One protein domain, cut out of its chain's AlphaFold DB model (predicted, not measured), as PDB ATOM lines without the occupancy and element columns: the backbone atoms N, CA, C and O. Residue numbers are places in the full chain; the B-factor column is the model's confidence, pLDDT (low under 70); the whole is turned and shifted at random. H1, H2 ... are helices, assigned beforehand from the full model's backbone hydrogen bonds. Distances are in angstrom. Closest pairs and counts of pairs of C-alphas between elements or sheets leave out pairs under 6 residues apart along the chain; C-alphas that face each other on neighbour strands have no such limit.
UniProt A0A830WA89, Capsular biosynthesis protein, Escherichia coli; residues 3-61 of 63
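Overview. This is residues 3 to 61 of the 63 residues of the protein "Capsular biosynthesis protein" of Escherichia coli (UniProt A0A830WA89). The longest helix, H3, and the short helix H2 make a loose V at one end of an open arch, and H1 makes the other end. The arch itself is the stretch of residues 13 to 40, which has no named element; its residues 26 to 32 stick out. The printed part has 59 residues with three named helices, in the order H1, H2, H3, and no named strand. The class is all helix, though only 27 of the 59 residues are in named elements. The whole is only just loose, close to extended, with a radius of gyration of the C-alphas of 15.2 A, and it spans 43 by 28 by 18 A.

Along the chain. H3, residues 49 to 59, measures 16.0 A from first to last C-alpha and ends at C-alpha 59 (79.938, -0.190, -239.229). H2, residues 41 to 46, measures 8.7 A and begins at C-alpha 41 (83.498, -18.277, -238.011). H1, residues 3 to 12, measures 14.5 A and begins at C-alpha 3 (100.626, -25.022, -225.452).

Arrangement. H3 and H2 are close but not clearly touching, and their closest C-alphas, those of Ile 52 and Glu 43, are 7.6 A apart. They run opposite ways at a steep tilt of 55 degrees. H1 is apart from both H2 and H3. In H1 and H2 every O i to N i+4 pair is within hydrogen-bond range; in H3 6 of 7 are.

Size, cuts and confidence. The C-alphas of Pro 4 and Lys 61 are the two farthest apart, at 43.1 A. The link from H2 to H3 is tight, with 2 residues, and that from H1 to H2 is long, with 28. Residues 8 to 14, of which 8 to 12 belong to H1, stand free. The printed part has no cut, and no printed residue of the model has a pLDDT under 70.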
ATOM      1  N   LEU A   3     100.058 -25.208-224.116       96.50
ATOM      2  CA  LEU A   3     100.626 -25.022-225.452       96.50
ATOM      3  C   LEU A   3     100.975 -26.340-226.180       96.50
ATOM      4  O   LEU A   3     100.599 -26.446-227.342       96.50
ATOM      5  N   PRO A   4     101.597 -27.362-225.544       97.38
ATOM      6  CA  PRO A   4     101.864 -28.631-226.230       97.38
ATOM      7  C   PRO A   4     100.591 -29.317-226.747       97.38
ATOM      8  O   PRO A   4     100.543 -29.721-227.899       97.38
ATOM      9  N   VAL A   5      99.524 -29.335-225.939       97.88
ATOM     10  CA  VAL A   5      98.232 -29.948-226.307       97.88
ATOM     11  C   VAL A   5      97.581 -29.224-227.490       97.88
ATOM     12  O   VAL A   5      97.005 -29.863-228.365       97.88
ATOM     13  N   ILE A   6      97.684 -27.891-227.536       97.75
ATOM     14  CA  ILE A   6      97.188 -27.087-228.664       97.75
ATOM     15  C   ILE A   6      97.947 -27.443-229.949       97.75
ATOM     16  O   ILE A   6      97.322 -27.661-230.983       97.75
ATOM     17  N   ILE A   7      99.280 -27.515-229.881       98.12
ATOM     18  CA  ILE A   7     100.135 -27.819-231.038       98.12
ATOM     19  C   ILE A   7      99.843 -29.220-231.583       98.12
ATOM     20  O   ILE A   7      99.680 -29.374-232.793       98.12
ATOM     21  N   ASP A   8      99.731 -30.223-230.711       98.31
ATOM     22  CA  ASP A   8      99.439 -31.600-231.123       98.31
ATOM     23  C   ASP A   8      98.105 -31.674-231.884       98.31
ATOM     24  O   ASP A   8      98.053 -32.201-232.997       98.31
ATOM     25  N   TRP A   9      97.052 -31.037-231.361       98.31
ATOM     26  CA  TRP A   9      95.744 -31.001-232.018       98.31
ATOM     27  C   TRP A   9      95.771 -30.275-233.373       98.31
ATOM     28  O   TRP A   9      95.181 -30.754-234.346       98.31
ATOM     29  N   LEU A  10      96.460 -29.129-233.471       98.50
ATOM     30  CA  LEU A  10      96.592 -28.385-234.731       98.50
ATOM     31  C   LEU A  10      97.303 -29.225-235.804       98.50
ATOM     32  O   LEU A  10      96.856 -29.253-236.954       98.50
ATOM     33  N   ASN A  11      98.362 -29.946-235.419       98.19
ATOM     34  CA  ASN A  11      99.121 -30.824-236.310       98.19
ATOM     35  C   ASN A  11      98.289 -32.015-236.797       98.19
ATOM     36  O   ASN A  11      98.265 -32.297-237.997       98.19
ATOM     37  N   GLU A  12      97.579 -32.691-235.892       98.62
ATOM     38  CA  GLU A  12      96.700 -33.818-236.229       98.62
ATOM     39  C   GLU A  12      95.625 -33.421-237.251       98.62
ATOM     40  O   GLU A  12      95.341 -34.171-238.186       98.62
ATOM     41  N   ASN A  13      95.076 -32.210-237.116       98.44
ATOM     42  CA  ASN A  13      94.028 -31.679-237.991       98.44
ATOM     43  C   ASN A  13      94.568 -30.906-239.204       98.44
ATOM     44  O   ASN A  13      93.781 -30.432-240.023       98.44
ATOM     45  N   ARG A  14      95.896 -30.798-239.350       98.50
ATOM     46  CA  ARG A  14      96.575 -30.083-240.447       98.50
ATOM     47  C   ARG A  14      96.084 -28.640-240.610       98.50
ATOM     48  O   ARG A  14      95.926 -28.156-241.731       98.50
ATOM     49  N   VAL A  15      95.827 -27.960-239.495       98.00
ATOM     50  CA  VAL A  15      95.441 -26.546-239.503       98.00
ATOM     51  C   VAL A  15      96.689 -25.713-239.814       98.00
ATOM     52  O   VAL A  15      97.678 -25.853-239.098       98.00
ATOM     53  N   PRO A  16      96.694 -24.864-240.857       98.25
ATOM     54  CA  PRO A  16      97.843 -24.013-241.156       98.25
ATOM     55  C   PRO A  16      97.947 -22.858-240.148       98.25
ATOM     56  O   PRO A  16      96.957 -22.173-239.889       98.25
ATOM     57  N   TYR A  17      99.140 -22.629-239.593       98.00
ATOM     58  CA  TYR A  17      99.453 -21.495-238.717       98.00
ATOM     59  C   TYR A  17     100.962 -21.203-238.720       98.00
ATOM     60  O   TYR A  17     101.765 -22.122-238.872       98.00
ATOM     61  N   ASP A  18     101.339 -19.941-238.503       98.25
ATOM     62  CA  ASP A  18     102.742 -19.532-238.317       98.25
ATOM     63  C   ASP A  18     103.097 -19.371-236.828       98.25
ATOM     64  O   ASP A  18     104.183 -19.746-236.387       98.25
ATOM     65  N   GLU A  19     102.160 -18.858-236.023       97.88
ATOM     66  CA  GLU A  19     102.358 -18.550-234.603       97.88
ATOM     67  C   GLU A  19     101.152 -18.978-233.751       97.88
ATOM     68  O   GLU A  19     100.012 -18.998-234.218       97.88
ATOM     69  N   VAL A  20     101.394 -19.285-232.469       97.25
ATOM     70  CA  VAL A  20     100.346 -19.567-231.472       97.25
ATOM     71  C   VAL A  20     100.443 -18.552-230.339       97.25
ATOM     72  O   VAL A  20     101.391 -18.568-229.554       97.25
ATOM     73  N   ILE A  21      99.429 -17.694-230.221       96.50
ATOM     74  CA  ILE A  21      99.340 -16.684-229.160       96.50
ATOM     75  C   ILE A  21      98.459 -17.219-228.029       96.50
ATOM     76  O   ILE A  21      97.276 -17.501-228.217       96.50
ATOM     77  N   VAL A  22      99.033 -17.338-226.831       96.19
ATOM     78  CA  VAL A  22      98.329 -17.760-225.610       96.19
ATOM     79  C   VAL A  22      98.081 -16.577-224.674       96.19
ATOM     80  O   VAL A  22      98.705 -15.528-224.802       96.19
ATOM     81  N   GLY A  23      97.178 -16.744-223.704       94.50
ATOM     82  CA  GLY A  23      96.912 -15.716-222.689       94.50
ATOM     83  C   GLY A  23      95.912 -14.636-223.109       94.50
ATOM     84  O   GLY A  23      95.875 -13.576-222.489       94.50
ATOM     85  N   LYS A  24      95.078 -14.890-224.130       95.25
ATOM     86  CA  LYS A  24      93.938 -14.018-224.452       95.25
ATOM     87  C   LYS A  24      93.035 -13.865-223.208       95.25
ATOM     88  O   LYS A  24      92.695 -14.887-222.607       95.25
ATOM     89  N   PRO A  25      92.617 -12.641-222.827       97.31
ATOM     90  CA  PRO A  25      91.733 -12.433-221.680       97.31
ATOM     91  C   PRO A  25      90.424 -13.217-221.810       97.31
ATOM     92  O   PRO A  25      89.767 -13.146-222.849       97.31
ATOM     93  N   TRP A  26      90.038 -13.944-220.760       97.44
ATOM     94  CA  TRP A  26      88.758 -14.653-220.686       97.44
ATOM     95  C   TRP A  26      87.620 -13.663-220.434       97.44
ATOM     96  O   TRP A  26      87.719 -12.840-219.527       97.44
ATOM     97  N   CYS A  27      86.548 -13.734-221.228       97.25
ATOM     98  CA  CYS A  27      85.417 -12.811-221.104       97.25
ATOM     99  C   CYS A  27      84.369 -13.242-220.059       97.25
ATOM    100  O   CYS A  27      83.506 -12.438-219.722       97.25
ATOM    101  N   GLY A  28      84.473 -14.445-219.484       97.94
ATOM    102  CA  GLY A  28      83.437 -15.007-218.610       97.94
ATOM    103  C   GLY A  28      82.399 -15.809-219.395       97.94
ATOM    104  O   GLY A  28      82.387 -15.771-220.622       97.94
ATOM    105  N   ASP A  29      81.526 -16.523-218.686       97.38
ATOM    106  CA  ASP A  29      80.533 -17.414-219.309       97.38
ATOM    107  C   ASP A  29      79.506 -16.647-220.162       97.38
ATOM    108  O   ASP A  29      79.153 -17.083-221.253       97.38
ATOM    109  N   GLU A  30      79.098 -15.463-219.696       97.94
ATOM    110  CA  GLU A  30      78.139 -14.570-220.373       97.94
ATOM    111  C   GLU A  30      78.829 -13.409-221.119       97.94
ATOM    112  O   GLU A  30      78.189 -12.455-221.565       97.94
ATOM    113  N   GLY A  31      80.162 -13.439-221.199       97.50
ATOM    114  CA  GLY A  31      80.947 -12.381-221.822       97.50
ATOM    115  C   GLY A  31      81.058 -12.522-223.333       97.50
ATOM    116  O   GLY A  31      80.895 -13.593-223.914       97.50
ATOM    117  N   PHE A  32      81.407 -11.421-223.992       97.75
ATOM    118  CA  PHE A  32      81.729 -11.414-225.413       97.75
ATOM    119  C   PHE A  32      82.792 -10.361-225.726       97.75
ATOM    120  O   PHE A  32      83.047  -9.446-224.943       97.75
ATOM    121  N   TYR A  33      83.434 -10.513-226.882       96.94
ATOM    122  CA  TYR A  33      84.384  -9.538-227.413       96.94
ATOM    123  C   TYR A  33      83.657  -8.609-228.387       96.94
ATOM    124  O   TYR A  33      82.877  -9.087-229.211       96.94
ATOM    125  N   VAL A  34      83.937  -7.309-228.299       95.56
ATOM    126  CA  VAL A  34      83.447  -6.278-229.224       95.56
ATOM    127  C   VAL A  34      84.656  -5.660-229.911       95.56
ATOM    128  O   VAL A  34      85.580  -5.222-229.231       95.56
ATOM    129  N   ASP A  35      84.653  -5.667-231.239       94.69
ATOM    130  CA  ASP A  35      85.721  -5.138-232.086       94.69
ATOM    131  C   ASP A  35      85.106  -4.792-233.453       94.69
ATOM    132  O   ASP A  35      84.346  -5.599-233.996       94.69
ATOM    133  N   ASP A  36      85.395  -3.604-233.993       93.44
ATOM    134  CA  ASP A  36      84.849  -3.107-235.268       93.44
ATOM    135  C   ASP A  36      85.386  -3.873-236.486       93.44
ATOM    136  O   ASP A  36      84.920  -3.687-237.609       93.44
ATOM    137  N   ARG A  37      86.372  -4.749-236.270       94.31
ATOM    138  CA  ARG A  37      86.990  -5.603-237.284       94.31
ATOM    139  C   ARG A  37      86.847  -7.093-236.983       94.31
ATOM    140  O   ARG A  37      87.501  -7.905-237.641       94.31
ATOM    141  N   ALA A  38      86.021  -7.477-236.007       95.88
ATOM    142  CA  ALA A  38      85.753  -8.884-235.736       95.88
ATOM    143  C   ALA A  38      84.874  -9.517-236.823       95.88
ATOM    144  O   ALA A  38      83.887  -8.940-237.265       95.88
ATOM    145  N   ILE A  39      85.210 -10.758-237.174       97.31
ATOM    146  CA  ILE A  39      84.386 -11.644-238.000       97.31
ATOM    147  C   ILE A  39      84.139 -12.956-237.251       97.31
ATOM    148  O   ILE A  39      85.030 -13.493-236.583       97.31
ATOM    149  N   ARG A  40      82.917 -13.479-237.325       97.75
ATOM    150  CA  ARG A  40      82.516 -14.760-236.732       97.75
ATOM    151  C   ARG A  40      82.901 -15.914-237.668       97.75
ATOM    152  O   ARG A  40      82.940 -15.729-238.883       97.75
ATOM    153  N   PRO A  41      83.124 -17.142-237.159       97.94
ATOM    154  CA  PRO A  41      83.498 -18.277-238.011       97.94
ATOM    155  C   PRO A  41      82.501 -18.564-239.144       97.94
ATOM    156  O   PRO A  41      82.905 -18.902-240.251       97.94
ATOM    157  N   SER A  42      81.200 -18.391-238.893       98.31
ATOM    158  CA  SER A  42      80.165 -18.552-239.920       98.31
ATOM    159  C   SER A  42      80.265 -17.509-241.031       98.31
ATOM    160  O   SER A  42      79.964 -17.833-242.173       98.31
ATOM    161  N   GLU A  43      80.682 -16.283-240.724       97.81
ATOM    162  CA  GLU A  43      80.884 -15.227-241.723       97.81
ATOM    163  C   GLU A  43      82.118 -15.552-242.566       97.81
ATOM    164  O   GLU A  43      82.025 -15.608-243.786       97.81
ATOM    165  N   LEU A  44      83.237 -15.905-241.919       97.38
ATOM    166  CA  LEU A  44      84.473 -16.291-242.607       97.38
ATOM    167  C   LEU A  44      84.275 -17.469-243.578       97.38
ATOM    168  O   LEU A  44      84.854 -17.472-244.660       97.38
ATOM    169  N   CYS A  45      83.481 -18.473-243.201       97.81
ATOM    170  CA  CYS A  45      83.252 -19.651-244.041       97.81
ATOM    171  C   CYS A  45      82.274 -19.414-245.201       97.81
ATOM    172  O   CYS A  45      82.331 -20.152-246.181       97.81
ATOM    173  N   ASN A  46      81.346 -18.459-245.073       98.31
ATOM    174  CA  ASN A  46      80.240 -18.293-246.025       98.31
ATOM    175  C   ASN A  46      80.323 -17.012-246.862       98.31
ATOM    176  O   ASN A  46      79.555 -16.881-247.810       98.31
ATOM    177  N   MET A  47      81.216 -16.081-246.524       98.19
ATOM    178  CA  MET A  47      81.369 -14.809-247.222       98.19
ATOM    179  C   MET A  47      82.703 -14.744-247.955       98.19
ATOM    180  O   MET A  47      83.737 -15.235-247.502       98.19
ATOM    181  N   THR A  48      82.682 -14.082-249.100       98.38
ATOM    182  CA  THR A  48      83.881 -13.659-249.813       98.38
ATOM    183  C   THR A  48      84.574 -12.514-249.075       98.38
ATOM    184  O   THR A  48      83.977 -11.805-248.263       98.38
ATOM    185  N   LEU A  49      85.851 -12.287-249.395       97.75
ATOM    186  CA  LEU A  49      86.606 -11.165-248.836       97.75
ATOM    187  C   LEU A  49      85.923  -9.815-249.112       97.75
ATOM    188  O   LEU A  49      85.901  -8.957-248.237       97.75
ATOM    189  N   GLU A  50      85.340  -9.648-250.302       98.12
ATOM    190  CA  GLU A  50      84.624  -8.429-250.693       98.12
ATOM    191  C   GLU A  50      83.359  -8.216-249.850       98.12
ATOM    192  O   GLU A  50      83.134  -7.119-249.343       98.12
ATOM    193  N   GLU A  51      82.561  -9.263-249.635       98.12
ATOM    194  CA  GLU A  51      81.371  -9.190-248.779       98.12
ATOM    195  C   GLU A  51      81.738  -8.847-247.330       98.12
ATOM    196  O   GLU A  51      81.076  -8.009-246.715       98.12
ATOM    197  N   ILE A  52      82.816  -9.438-246.800       97.88
ATOM    198  CA  ILE A  52      83.331  -9.116-245.462       97.88
ATOM    199  C   ILE A  52      83.763  -7.647-245.399       97.88
ATOM    200  O   ILE A  52      83.381  -6.933-244.472       97.88
ATOM    201  N   SER A  53      84.532  -7.169-246.381       96.62
ATOM    202  CA  SER A  53      84.970  -5.770-246.437       96.62
ATOM    203  C   SER A  53      83.787  -4.804-246.471       96.62
ATOM    204  O   SER A  53      83.752  -3.860-245.684       96.62
ATOM    205  N   ASN A  54      82.788  -5.078-247.310       96.25
ATOM    206  CA  ASN A  54      81.592  -4.249-247.429       96.25
ATOM    207  C   ASN A  54      80.776  -4.211-246.128       96.25
ATOM    208  O   ASN A  54      80.273  -3.145-245.765       96.25
ATOM    209  N   MET A  55      80.655  -5.348-245.427       95.38
ATOM    210  CA  MET A  55      79.996  -5.440-244.118       95.38
ATOM    211  C   MET A  55      80.703  -4.555-243.085       95.38
ATOM    212  O   MET A  55      80.070  -3.690-242.483       95.38
ATOM    213  N   LEU A  56      82.023  -4.706-242.937       95.38
ATOM    214  CA  LEU A  56      82.817  -3.926-241.980       95.38
ATOM    215  C   LEU A  56      82.840  -2.422-242.310       95.38
ATOM    216  O   LEU A  56      82.970  -1.587-241.418       95.38
ATOM    217  N   GLU A  57      82.717  -2.039-243.582       94.81
ATOM    218  CA  GLU A  57      82.611  -0.629-243.972       94.81
ATOM    219  C   GLU A  57      81.297   0.028-243.544       94.81
ATOM    220  O   GLU A  57      81.289   1.236-243.286       94.81
ATOM    221  N   GLN A  58      80.197  -0.726-243.438       91.88
ATOM    222  CA  GLN A  58      78.933  -0.157-242.961       91.88
ATOM    223  C   GLN A  58      79.014   0.259-241.488       91.88
ATOM    224  O   GLN A  58      78.475   1.307-241.139       91.88
ATOM    225  N   GLU A  59      79.752  -0.485-240.660       90.31
ATOM    226  CA  GLU A  59      79.938  -0.190-239.229       90.31
ATOM    227  C   GLU A  59      80.710   1.118-238.977       90.31
ATOM    228  O   GLU A  59      80.592   1.731-237.919       90.31
ATOM    229  N   LYS A  60      81.476   1.602-239.965       88.38
ATOM    230  CA  LYS A  60      82.243   2.859-239.860       88.38
ATOM    231  C   LYS A  60      81.398   4.113-240.064       88.38
ATOM    232  O   LYS A  60      81.891   5.224-239.856       88.38
ATOM    233  N   LYS A  61      80.157   3.975-240.531       81.69
ATOM    234  CA  LYS A  61      79.279   5.118-240.785       81.69
ATOM    235  C   LYS A  61      78.716   5.625-239.457       81.69
ATOM    236  O   LYS A  61      77.684   5.156-238.990       81.69
TER     237      LYS A  61